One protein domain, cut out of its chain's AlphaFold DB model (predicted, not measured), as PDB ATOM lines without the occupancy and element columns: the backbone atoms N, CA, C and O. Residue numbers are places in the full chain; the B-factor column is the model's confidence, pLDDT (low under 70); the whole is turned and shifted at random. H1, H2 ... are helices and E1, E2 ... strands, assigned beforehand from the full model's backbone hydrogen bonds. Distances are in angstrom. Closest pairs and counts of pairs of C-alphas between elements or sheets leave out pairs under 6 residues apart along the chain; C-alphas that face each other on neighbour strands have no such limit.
ATOM      1  N   ILE A   6     -29.851 -21.770   8.301       95.31
ATOM      2  CA  ILE A   6     -29.012 -20.604   8.589       95.31
ATOM      3  C   ILE A   6     -27.732 -21.099   9.263       95.31
ATOM      4  O   ILE A   6     -27.805 -21.935  10.162       95.31
ATOM      5  N   ILE A   7     -26.589 -20.603   8.805       95.75
ATOM      6  CA  ILE A   7     -25.268 -20.856   9.373       95.75
ATOM      7  C   ILE A   7     -24.715 -19.510   9.829       95.75
ATOM      8  O   ILE A   7     -24.625 -18.563   9.044       95.75
ATOM      9  N   GLU A   8     -24.374 -19.422  11.108       97.56
ATOM     10  CA  GLU A   8     -23.694 -18.256  11.658       97.56
ATOM     11  C   GLU A   8     -22.226 -18.284  11.227       97.56
ATOM     12  O   GLU A   8     -21.563 -19.321  11.326       97.56
ATOM     13  N   VAL A   9     -21.726 -17.151  10.742       97.38
ATOM     14  CA  VAL A   9     -20.342 -17.013  10.281       97.38
ATOM     15  C   VAL A   9     -19.644 -15.848  10.972       97.38
ATOM     16  O   VAL A   9     -20.293 -14.910  11.438       97.38
ATOM     17  N   ASP A  10     -18.318 -15.898  11.040       96.69
ATOM     18  CA  ASP A  10     -17.497 -14.773  11.484       96.69
ATOM     19  C   ASP A  10     -17.462 -13.634  10.437       96.69
ATOM     20  O   ASP A  10     -18.067 -13.707   9.363       96.69
ATOM     21  N   ALA A  11     -16.736 -12.551  10.738       95.81
ATOM     22  CA  ALA A  11     -16.579 -11.422   9.815       95.81
ATOM     23  C   ALA A  11     -15.902 -11.806   8.479       95.81
ATOM     24  O   ALA A  11     -16.102 -11.124   7.474       95.81
ATOM     25  N   SER A  12     -15.150 -12.908   8.458       94.56
ATOM     26  CA  SER A  12     -14.460 -13.450   7.284       94.56
ATOM     27  C   SER A  12     -15.325 -14.436   6.486       94.56
ATOM     28  O   SER A  12     -14.960 -14.803   5.372       94.56
ATOM     29  N   GLY A  13     -16.494 -14.831   7.003       93.31
ATOM     30  CA  GLY A  13     -17.398 -15.790   6.368       93.31
ATOM     31  C   GLY A  13     -17.157 -17.251   6.757       93.31
ATOM     32  O   GLY A  13     -17.748 -18.132   6.132       93.31
ATOM     33  N   ASN A  14     -16.341 -17.521   7.778       95.00
ATOM     34  CA  ASN A  14     -16.115 -18.878   8.272       95.00
ATOM     35  C   ASN A  14     -17.236 -19.296   9.234       95.00
ATOM     36  O   ASN A  14     -17.574 -18.517  10.129       95.00
ATOM     37  N   PRO A  15     -17.799 -20.510   9.106       95.94
ATOM     38  CA  PRO A  15     -18.794 -21.024  10.044       95.94
ATOM     39  C   PRO A  15     -18.263 -21.124  11.472       95.94
ATOM     40  O   PRO A  15     -17.192 -21.677  11.710       95.94
ATOM     41  N   ILE A  16     -19.050 -20.643  12.434       96.12
ATOM     42  CA  ILE A  16     -18.690 -20.721  13.860       96.12
ATOM     43  C   ILE A  16     -19.077 -22.063  14.499       96.12
ATOM     44  O   ILE A  16     -18.585 -22.395  15.572       96.12
ATOM     45  N   ASP A  17     -19.970 -22.825  13.858       92.81
ATOM     46  CA  ASP A  17     -20.445 -24.134  14.329       92.81
ATOM     47  C   ASP A  17     -19.548 -25.300  13.870       92.81
ATOM     48  O   ASP A  17     -19.868 -26.461  14.119       92.81
ATOM     49  N   GLY A  18     -18.434 -24.993  13.195       89.19
ATOM     50  CA  GLY A  18     -17.513 -25.982  12.639       89.19
ATOM     51  C   GLY A  18     -18.004 -26.645  11.348       89.19
ATOM     52  O   GLY A  18     -17.375 -27.594  10.887       89.19
ATOM     53  N   THR A  19     -19.107 -26.176  10.756       90.75
ATOM     54  CA  THR A  19     -19.549 -26.638   9.433       90.75
ATOM     55  C   THR A  19     -18.497 -26.317   8.369       90.75
ATOM     56  O   THR A  19     -17.906 -25.241   8.373       90.75
ATOM     57  N   GLU A  20     -18.324 -27.206   7.393       89.50
ATOM     58  CA  GLU A  20     -17.540 -26.920   6.193       89.50
ATOM     59  C   GLU A  20     -18.451 -26.438   5.055       89.50
ATOM     60  O   GLU A  20     -19.332 -27.155   4.581       89.50
ATOM     61  N   LEU A  21     -18.232 -25.209   4.581       91.00
ATOM     62  CA  LEU A  21     -18.931 -24.653   3.417       91.00
ATOM     63  C   LEU A  21     -18.213 -25.046   2.124       91.00
ATOM     64  O   LEU A  21     -17.565 -24.228   1.474       91.00
ATOM     65  N   LEU A  22     -18.319 -26.320   1.763       91.69
ATOM     66  CA  LEU A  22     -17.792 -26.841   0.505       91.69
ATOM     67  C   LEU A  22     -18.901 -26.971  -0.537       91.69
ATOM     68  O   LEU A  22     -20.066 -27.178  -0.202       91.69
ATOM     69  N   ALA A  23     -18.523 -26.900  -1.811       93.94
ATOM     70  CA  ALA A  23     -19.381 -27.297  -2.918       93.94
ATOM     71  C   ALA A  23     -18.974 -28.693  -3.398       93.94
ATOM     72  O   ALA A  23     -17.795 -28.968  -3.628       93.94
ATOM     73  N   ALA A  24     -19.954 -29.576  -3.571       95.00
ATOM     74  CA  ALA A  24     -19.736 -30.876  -4.178       95.00
ATOM     75  C   ALA A  24     -19.341 -30.699  -5.647       95.00
ATOM     76  O   ALA A  24     -19.902 -29.853  -6.354       95.00
ATOM     77  N   THR A  25     -18.401 -31.522  -6.113       95.88
ATOM     78  CA  THR A  25     -17.994 -31.528  -7.519       95.88
ATOM     79  C   THR A  25     -19.165 -31.948  -8.414       95.88
ATOM     80  O   THR A  25     -19.992 -32.761  -7.986       95.88
ATOM     81  N   PRO A  26     -19.239 -31.459  -9.668       96.31
ATOM     82  CA  PRO A  26     -20.284 -31.870 -10.603       96.31
ATOM     83  C   PRO A  26     -20.378 -33.393 -10.734       96.31
ATOM     84  O   PRO A  26     -21.459 -33.954 -10.643       96.31
ATOM     85  N   GLN A  27     -19.235 -34.079 -10.799       97.00
ATOM     86  CA  GLN A  27     -19.173 -35.535 -10.923       97.00
ATOM     87  C   GLN A  27     -19.792 -36.254  -9.713       97.00
ATOM     88  O   GLN A  27     -20.495 -37.249  -9.882       97.00
ATOM     89  N   ALA A  28     -19.555 -35.765  -8.491       95.56
ATOM     90  CA  ALA A  28     -20.138 -36.352  -7.283       95.56
ATOM     91  C   ALA A  28     -21.655 -36.116  -7.199       95.56
ATOM     92  O   ALA A  28     -22.384 -36.982  -6.702       95.56
ATOM     93  N   VAL A  29     -22.123 -34.968  -7.696       96.81
ATOM     94  CA  VAL A  29     -23.550 -34.638  -7.795       96.81
ATOM     95  C   VAL A  29     -24.233 -35.496  -8.858       96.81
ATOM     96  O   VAL A  29     -25.237 -36.139  -8.553       96.81
ATOM     97  N   ASP A  30     -23.655 -35.600 -10.054       97.00
ATOM     98  CA  ASP A  30     -24.178 -36.400 -11.170       97.00
ATOM     99  C   ASP A  30     -24.229 -37.893 -10.824       97.00
ATOM    100  O   ASP A  30     -25.198 -38.592 -11.125       97.00
ATOM    101  N   ALA A  31     -23.220 -38.393 -10.103       96.50
ATOM    102  CA  ALA A  31     -23.221 -39.758  -9.584       96.50
ATOM    103  C   ALA A  31     -24.235 -39.971  -8.440       96.50
ATOM    104  O   ALA A  31     -24.489 -41.113  -8.033       96.50
ATOM    105  N   GLY A  32     -24.835 -38.901  -7.910       96.81
ATOM    106  CA  GLY A  32     -25.785 -38.922  -6.799       96.81
ATOM    107  C   GLY A  32     -25.145 -39.243  -5.448       96.81
ATOM    108  O   GLY A  32     -25.838 -39.695  -4.532       96.81
ATOM    109  N   PHE A  33     -23.829 -39.073  -5.311       97.31
ATOM    110  CA  PHE A  33     -23.100 -39.321  -4.066       97.31
ATOM    111  C   PHE A  33     -23.158 -38.135  -3.113       97.31
ATOM    112  O   PHE A  33     -23.151 -38.326  -1.896       97.31
ATOM    113  N   MET A  34     -23.262 -36.924  -3.652       97.38
ATOM    114  CA  MET A  34     -23.397 -35.702  -2.874       97.38
ATOM    115  C   MET A  34     -24.492 -34.808  -3.451       97.38
ATOM    116  O   MET A  34     -24.878 -34.944  -4.608       97.38
ATOM    117  N   ILE A  35     -24.988 -33.885  -2.635       96.25
ATOM    118  CA  ILE A  35     -25.879 -32.800  -3.048       96.25
ATOM    119  C   ILE A  35     -25.336 -31.471  -2.530       96.25
ATOM    120  O   ILE A  35     -24.706 -31.433  -1.478       96.25
ATOM    121  N   ASN A  36     -25.619 -30.386  -3.247       95.12
ATOM    122  CA  ASN A  36     -25.392 -29.026  -2.766       95.12
ATOM    123  C   ASN A  36     -26.697 -28.509  -2.152       95.12
ATOM    124  O   ASN A  36     -27.615 -28.120  -2.878       95.12
ATOM    125  N   GLU A  37     -26.814 -28.550  -0.823       94.00
ATOM    126  CA  GLU A  37     -27.979 -27.988  -0.138       94.00
ATOM    127  C   GLU A  37     -27.834 -26.463  -0.048       94.00
ATOM    128  O   GLU A  37     -26.787 -25.973   0.377       94.00
ATOM    129  N   PRO A  38     -28.861 -25.683  -0.425       94.69
ATOM    130  CA  PRO A  38     -28.809 -24.242  -0.261       94.69
ATOM    131  C   PRO A  38     -28.836 -23.893   1.231       94.69
ATOM    132  O   PRO A  38     -29.601 -24.471   2.009       94.69
ATOM    133  N   VAL A  39     -28.043 -22.897   1.616       95.25
ATOM    134  CA  VAL A  39     -27.966 -22.367   2.984       95.25
ATOM    135  C   VAL A  39     -27.942 -20.837   2.970       95.25
ATOM    136  O   VAL A  39     -27.722 -20.201   1.934       95.25
ATOM    137  N   MET A  40     -28.201 -20.231   4.125       96.50
ATOM    138  CA  MET A  40     -28.037 -18.798   4.351       96.50
ATOM    139  C   MET A  40     -26.937 -18.567   5.376       96.50
ATOM    140  O   MET A  40     -27.035 -19.053   6.496       96.50
ATOM    141  N   LEU A  41     -25.936 -17.778   5.020       96.50
ATOM    142  CA  LEU A  41     -24.928 -17.306   5.957       96.50
ATOM    143  C   LEU A  41     -25.443 -16.043   6.637       96.50
ATOM    144  O   LEU A  41     -25.950 -15.150   5.950       96.50
ATOM    145  N   ARG A  42     -25.321 -15.963   7.962       97.44
ATOM    146  CA  ARG A  42     -25.610 -14.754   8.741       97.44
ATOM    147  C   ARG A  42     -24.321 -14.249   9.375       97.44
ATOM    148  O   ARG A  42     -23.728 -14.937  10.199       97.44
ATOM    149  N   TYR A  43     -23.903 -13.060   8.955       97.81
ATOM    150  CA  TYR A  43     -22.727 -12.370   9.476       97.81
ATOM    151  C   TYR A  43     -23.060 -11.625  10.779       97.81
ATOM    152  O   TYR A  43     -24.237 -11.332  11.029       97.81
ATOM    153  N   PRO A  44     -22.049 -11.253  11.588       97.50
ATOM    154  CA  PRO A  44     -22.268 -10.567  12.863       97.50
ATOM    155  C   PRO A  44     -22.936  -9.190  12.724       97.50
ATOM    156  O   PRO A  44     -23.637  -8.749  13.628       97.50
ATOM    157  N   ASP A  45     -22.763  -8.530  11.577       96.94
ATOM    158  CA  ASP A  45     -23.407  -7.257  11.219       96.94
ATOM    159  C   ASP A  45     -24.882  -7.415  10.782       96.94
ATOM    160  O   ASP A  45     -25.548  -6.440  10.437       96.94
ATOM    161  N   GLY A  46     -25.406  -8.646  10.777       95.50
ATOM    162  CA  GLY A  46     -26.757  -8.977  10.331       95.50
ATOM    163  C   GLY A  46     -26.894  -9.190   8.820       95.50
ATOM    164  O   GLY A  46     -27.982  -9.566   8.365       95.50
ATOM    165  N   ARG A  47     -25.821  -9.010   8.035       97.31
ATOM    166  CA  ARG A  47     -25.810  -9.290   6.594       97.31
ATOM    167  C   ARG A  47     -26.107 -10.765   6.345       97.31
ATOM    168  O   ARG A  47     -25.608 -11.654   7.034       97.31
ATOM    169  N   LYS A  48     -26.927 -11.027   5.325       97.25
ATOM    170  CA  LYS A  48     -27.346 -12.373   4.921       97.25
ATOM    171  C   LYS A  48     -26.891 -12.673   3.502       97.25
ATOM    172  O   LYS A  48     -27.163 -11.886   2.598       97.25
ATOM    173  N   VAL A  49     -26.228 -13.809   3.303       96.00
ATOM    174  CA  VAL A  49     -25.690 -14.224   1.998       96.00
ATOM    175  C   VAL A  49     -26.114 -15.655   1.687       96.00
ATOM    176  O   VAL A  49     -25.991 -16.540   2.528       96.00
ATOM    177  N   ARG A  50     -26.618 -15.897   0.473       95.00
ATOM    178  CA  ARG A  50     -26.935 -17.256   0.010       95.00
ATOM    179  C   ARG A  50     -25.646 -18.002  -0.310       95.00
ATOM    180  O   ARG A  50     -24.782 -17.459  -0.986       95.00
ATOM    181  N   SER A  51     -25.567 -19.247   0.132       94.50
ATOM    182  CA  SER A  51     -24.464 -20.150  -0.181       94.50
ATOM    183  C   SER A  51     -24.987 -21.578  -0.352       94.50
ATOM    184  O   SER A  51     -26.202 -21.812  -0.349       94.50
ATOM    185  N   VAL A  52     -24.073 -22.527  -0.510       93.94
ATOM    186  CA  VAL A  52     -24.355 -23.960  -0.543       93.94
ATOM    187  C   VAL A  52     -23.450 -24.709   0.425       93.94
ATOM    188  O   VAL A  52     -22.348 -24.265   0.734       93.94
ATOM    189  N   GLU A  53     -23.938 -25.848   0.891       94.31
ATOM    190  CA  GLU A  53     -23.187 -26.821   1.675       94.31
ATOM    191  C   GLU A  53     -23.278 -28.179   0.973       94.31
ATOM    192  O   GLU A  53     -24.371 -28.670   0.666       94.31
ATOM    193  N   ALA A  54     -22.129 -28.797   0.726       95.31
ATOM    194  CA  ALA A  54     -22.041 -30.148   0.212       95.31
ATOM    195  C   ALA A  54     -22.471 -31.148   1.289       95.31
ATOM    196  O   ALA A  54     -21.947 -31.155   2.401       95.31
ATOM    197  N   ARG A  55     -23.394 -32.048   0.951       93.75
ATOM    198  CA  ARG A  55     -23.818 -33.135   1.838       93.75
ATOM    199  C   ARG A  55     -23.732 -34.475   1.147       93.75
ATOM    200  O   ARG A  55     -24.201 -34.635   0.022       93.75
ATOM    201  N   VAL A  56     -23.168 -35.449   1.850       95.00
ATOM    202  CA  VAL A  56     -23.099 -36.837   1.389       95.00
ATOM    203  C   VAL A  56     -24.493 -37.456   1.450       95.00
ATOM    204  O   VAL A  56     -25.192 -37.375   2.460       95.00
ATOM    205  N   THR A  57     -24.915 -38.085   0.357       96.12
ATOM    206  CA  THR A  57     -26.180 -38.820   0.306       96.12
ATOM    207  C   THR A  57     -26.018 -40.210   0.923       96.12
ATOM    208  O   THR A  57     -24.909 -40.721   1.080       96.12
ATOM    209  N   ARG A  58     -27.130 -40.907   1.193       96.38
ATOM    210  CA  ARG A  58     -27.073 -42.325   1.600       96.38
ATOM    211  C   ARG A  58     -26.320 -43.197   0.585       96.38
ATOM    212  O   ARG A  58     -25.597 -44.104   0.985       96.38
ATOM    213  N   LYS A  59     -26.459 -42.903  -0.714       96.38
ATOM    214  CA  LYS A  59     -25.735 -43.597  -1.790       96.38
ATOM    215  C   LYS A  59     -24.235 -43.310  -1.716       96.38
ATOM    216  O   LYS A  59     -23.447 -44.245  -1.812       96.38
ATOM    217  N   GLY A  60     -23.850 -42.048  -1.517       96.50
ATOM    218  CA  GLY A  60     -22.448 -41.659  -1.347       96.50
ATOM    219  C   GLY A  60     -21.804 -42.327  -0.136       96.50
ATOM    220  O   GLY A  60     -20.722 -42.892  -0.249       96.50
ATOM    221  N   MET A  61     -22.514 -42.363   0.994       96.19
ATOM    222  CA  MET A  61     -22.044 -43.029   2.209       96.19
ATOM    223  C   MET A  61     -21.858 -44.538   2.000       96.19
ATOM    224  O   MET A  61     -20.821 -45.084   2.363       96.19
ATOM    225  N   ALA A  62     -22.816 -45.212   1.355       95.38
ATOM    226  CA  ALA A  62     -22.689 -46.633   1.030       95.38
ATOM    227  C   ALA A  62     -21.497 -46.917   0.098       95.38
ATOM    228  O   ALA A  62     -20.820 -47.931   0.262       95.38
ATOM    229  N   GLN A  63     -21.221 -46.027  -0.859       93.75
ATOM    230  CA  GLN A  63     -20.061 -46.152  -1.738       93.75
ATOM    231  C   GLN A  63     -18.744 -45.967  -0.975       93.75
ATOM    232  O   GLN A  63     -17.832 -46.767  -1.162       93.75
ATOM    233  N   ALA A  64     -18.659 -44.972  -0.089       92.56
ATOM    234  CA  ALA A  64     -17.478 -44.749   0.743       92.56
ATOM    235  C   ALA A  64     -17.167 -45.974   1.623       92.56
ATOM    236  O   ALA A  64     -16.035 -46.441   1.652       92.56
ATOM    237  N   VAL A  65     -18.190 -46.562   2.256       93.56
ATOM    238  CA  VAL A  65     -18.039 -47.794   3.053       93.56
ATOM    239  C   VAL A  65     -17.534 -48.962   2.201       93.56
ATOM    240  O   VAL A  65     -16.669 -49.713   2.644       93.56
ATOM    241  N   ARG A  66     -18.037 -49.120   0.968       90.69
ATOM    242  CA  ARG A  66     -17.562 -50.168   0.047       90.69
ATOM    243  C   ARG A  66     -16.097 -49.984  -0.333       90.69
ATOM    244  O   ARG A  66     -15.370 -50.969  -0.335       90.69
ATOM    245  N   MET A  67     -15.678 -48.754  -0.631       89.75
ATOM    246  CA  MET A  67     -14.280 -48.446  -0.946       89.75
ATOM    247  C   MET A  67     -13.373 -48.780   0.245       89.75
ATOM    248  O   MET A  67     -12.431 -49.546   0.086       89.75
ATOM    249  N   MET A  68     -13.733 -48.342   1.456       88.69
ATOM    250  CA  MET A  68     -12.977 -48.660   2.675       88.69
ATOM    251  C   MET A  68     -12.909 -50.169   2.958       88.69
ATOM    252  O   MET A  68     -11.883 -50.673   3.410       88.69
ATOM    253  N   ALA A  69     -13.990 -50.912   2.703       85.81
ATOM    254  CA  ALA A  69     -14.005 -52.365   2.863       85.81
ATOM    255  C   ALA A  69     -13.126 -53.082   1.825       85.81
ATOM    256  O   ALA A  69     -12.553 -54.120   2.131       85.81
ATOM    257  N   GLN A  70     -13.004 -52.538   0.612       81.56
ATOM    258  CA  GLN A  70     -12.105 -53.060  -0.423       81.56
ATOM    259  C   GLN A  70     -10.639 -52.721  -0.126       81.56
ATOM    260  O   GLN A  70      -9.772 -53.563  -0.332       81.56
ATOM    261  N   GLU A  71     -10.369 -51.532   0.413       72.69
ATOM    262  CA  GLU A  71      -9.031 -51.101   0.837       72.69
ATOM    263  C   GLU A  71      -8.519 -51.908   2.040       72.69
ATOM    264  O   GLU A  71      -7.356 -52.298   2.072       72.69
ATOM    265  N   ASN A  72      -9.400 -52.238   2.990       60.88
ATOM    266  CA  ASN A  72      -9.076 -53.089   4.142       60.88
ATOM    267  C   ASN A  72      -9.290 -54.595   3.875       60.88
ATOM    268  O   ASN A  72      -9.040 -55.419   4.752       60.88
ATOM    269  N   GLY A  73      -9.757 -54.960   2.678       53.25
ATOM    270  CA  GLY A  73     -10.112 -56.322   2.260       53.25
ATOM    271  C   GLY A  73      -8.950 -57.148   1.708       53.25
ATOM    272  O   GLY A  73      -9.174 -58.214   1.140       53.25
TER     273      GLY A  73
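Overview. This is residues 6 to 73 of the 76 residues of an uncharacterized protein of Paracoccus yeei (UniProt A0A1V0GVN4). A long two-stranded hairpin, E2 and E3, forms the length of the body, with the short strand E1 beside E2 near the hairpin's turn, the small helix H1 near the other end, and the helix H2 leading onward from E3, so that residues 65 to 73 stick out. A stretch of 17 residues with no named element, 9 to 25, leads from E1 to H1. The printed part has 68 residues, with two named helices and three named strands in the order E1, H1, E2, E3, H2; the class is mixed, helices and strands, and the mixed sheet runs E1, E2, E3. The whole is loose, with a radius of gyration of the C-alphas of 15.3 A, and a rod in outline, spanning 51 by 23 by 16 A.

Arrangement. E2, residues 34 to 42, is the inner strand of the sheet. It forms a hairpin with its antiparallel neighbour E3, residues 48 to 56, at 153 degrees between directions; N 37 and O 53 are 2.9 A apart and N 41 and O 49 are 2.8 A apart, within hydrogen-bond range. On the other side of E2 is E1, residues 6 to 8, parallel to it at 60 degrees; N 7 and O 40 are within range at 2.8 A. H1, residues 26 to 30, is on the sheet but over none of its strands; its closest C-alpha pair with E2 is Ala 28 and Met 34, 5.5 A. H1 and E3 are near each other, with 5 pairs of C-alphas within 10 A. E1, H1 and E2 make a strand-helix-strand unit, two parallel neighbour strands with a helix between, and its crossover is right-handed. H2, residues 58 to 71, only grazes the sheet, with its residues 58 to 64; its closest C-alpha pair with E2 is Gly 60 and Met 34, 6.2 A. H1 and H2 are only just apart, at 8.3 A. In H1 and H2 every O i to N i+4 pair is within hydrogen-bond range.

Along the chain. E2 is 24.1 A long and E3 25.1 A from first to last C-alpha; C-alpha 34 is at (-23.397, -35.702, -2.874). E1 is 6.6 A long and begins at C-alpha 6, (-29.012, -20.604, 8.589). H1 is 6.0 A long. H2 is 20.1 A long and ends at C-alpha 71, (-9.031, -51.101, 0.837).

Size, cuts and confidence. The C-alphas farthest apart are those of Asp 45 and Gly 73, 51.6 A. Residues 65 to 73, of which 65 to 71 belong to H2, stand free; the body without them spans 40 by 18 by 15 A. The printed part has no cut. The link from E1 to H1 is long, and the other three are tight. The mean pLDDT of the printed part is 93.2, and residues 72 to 73 are under 70.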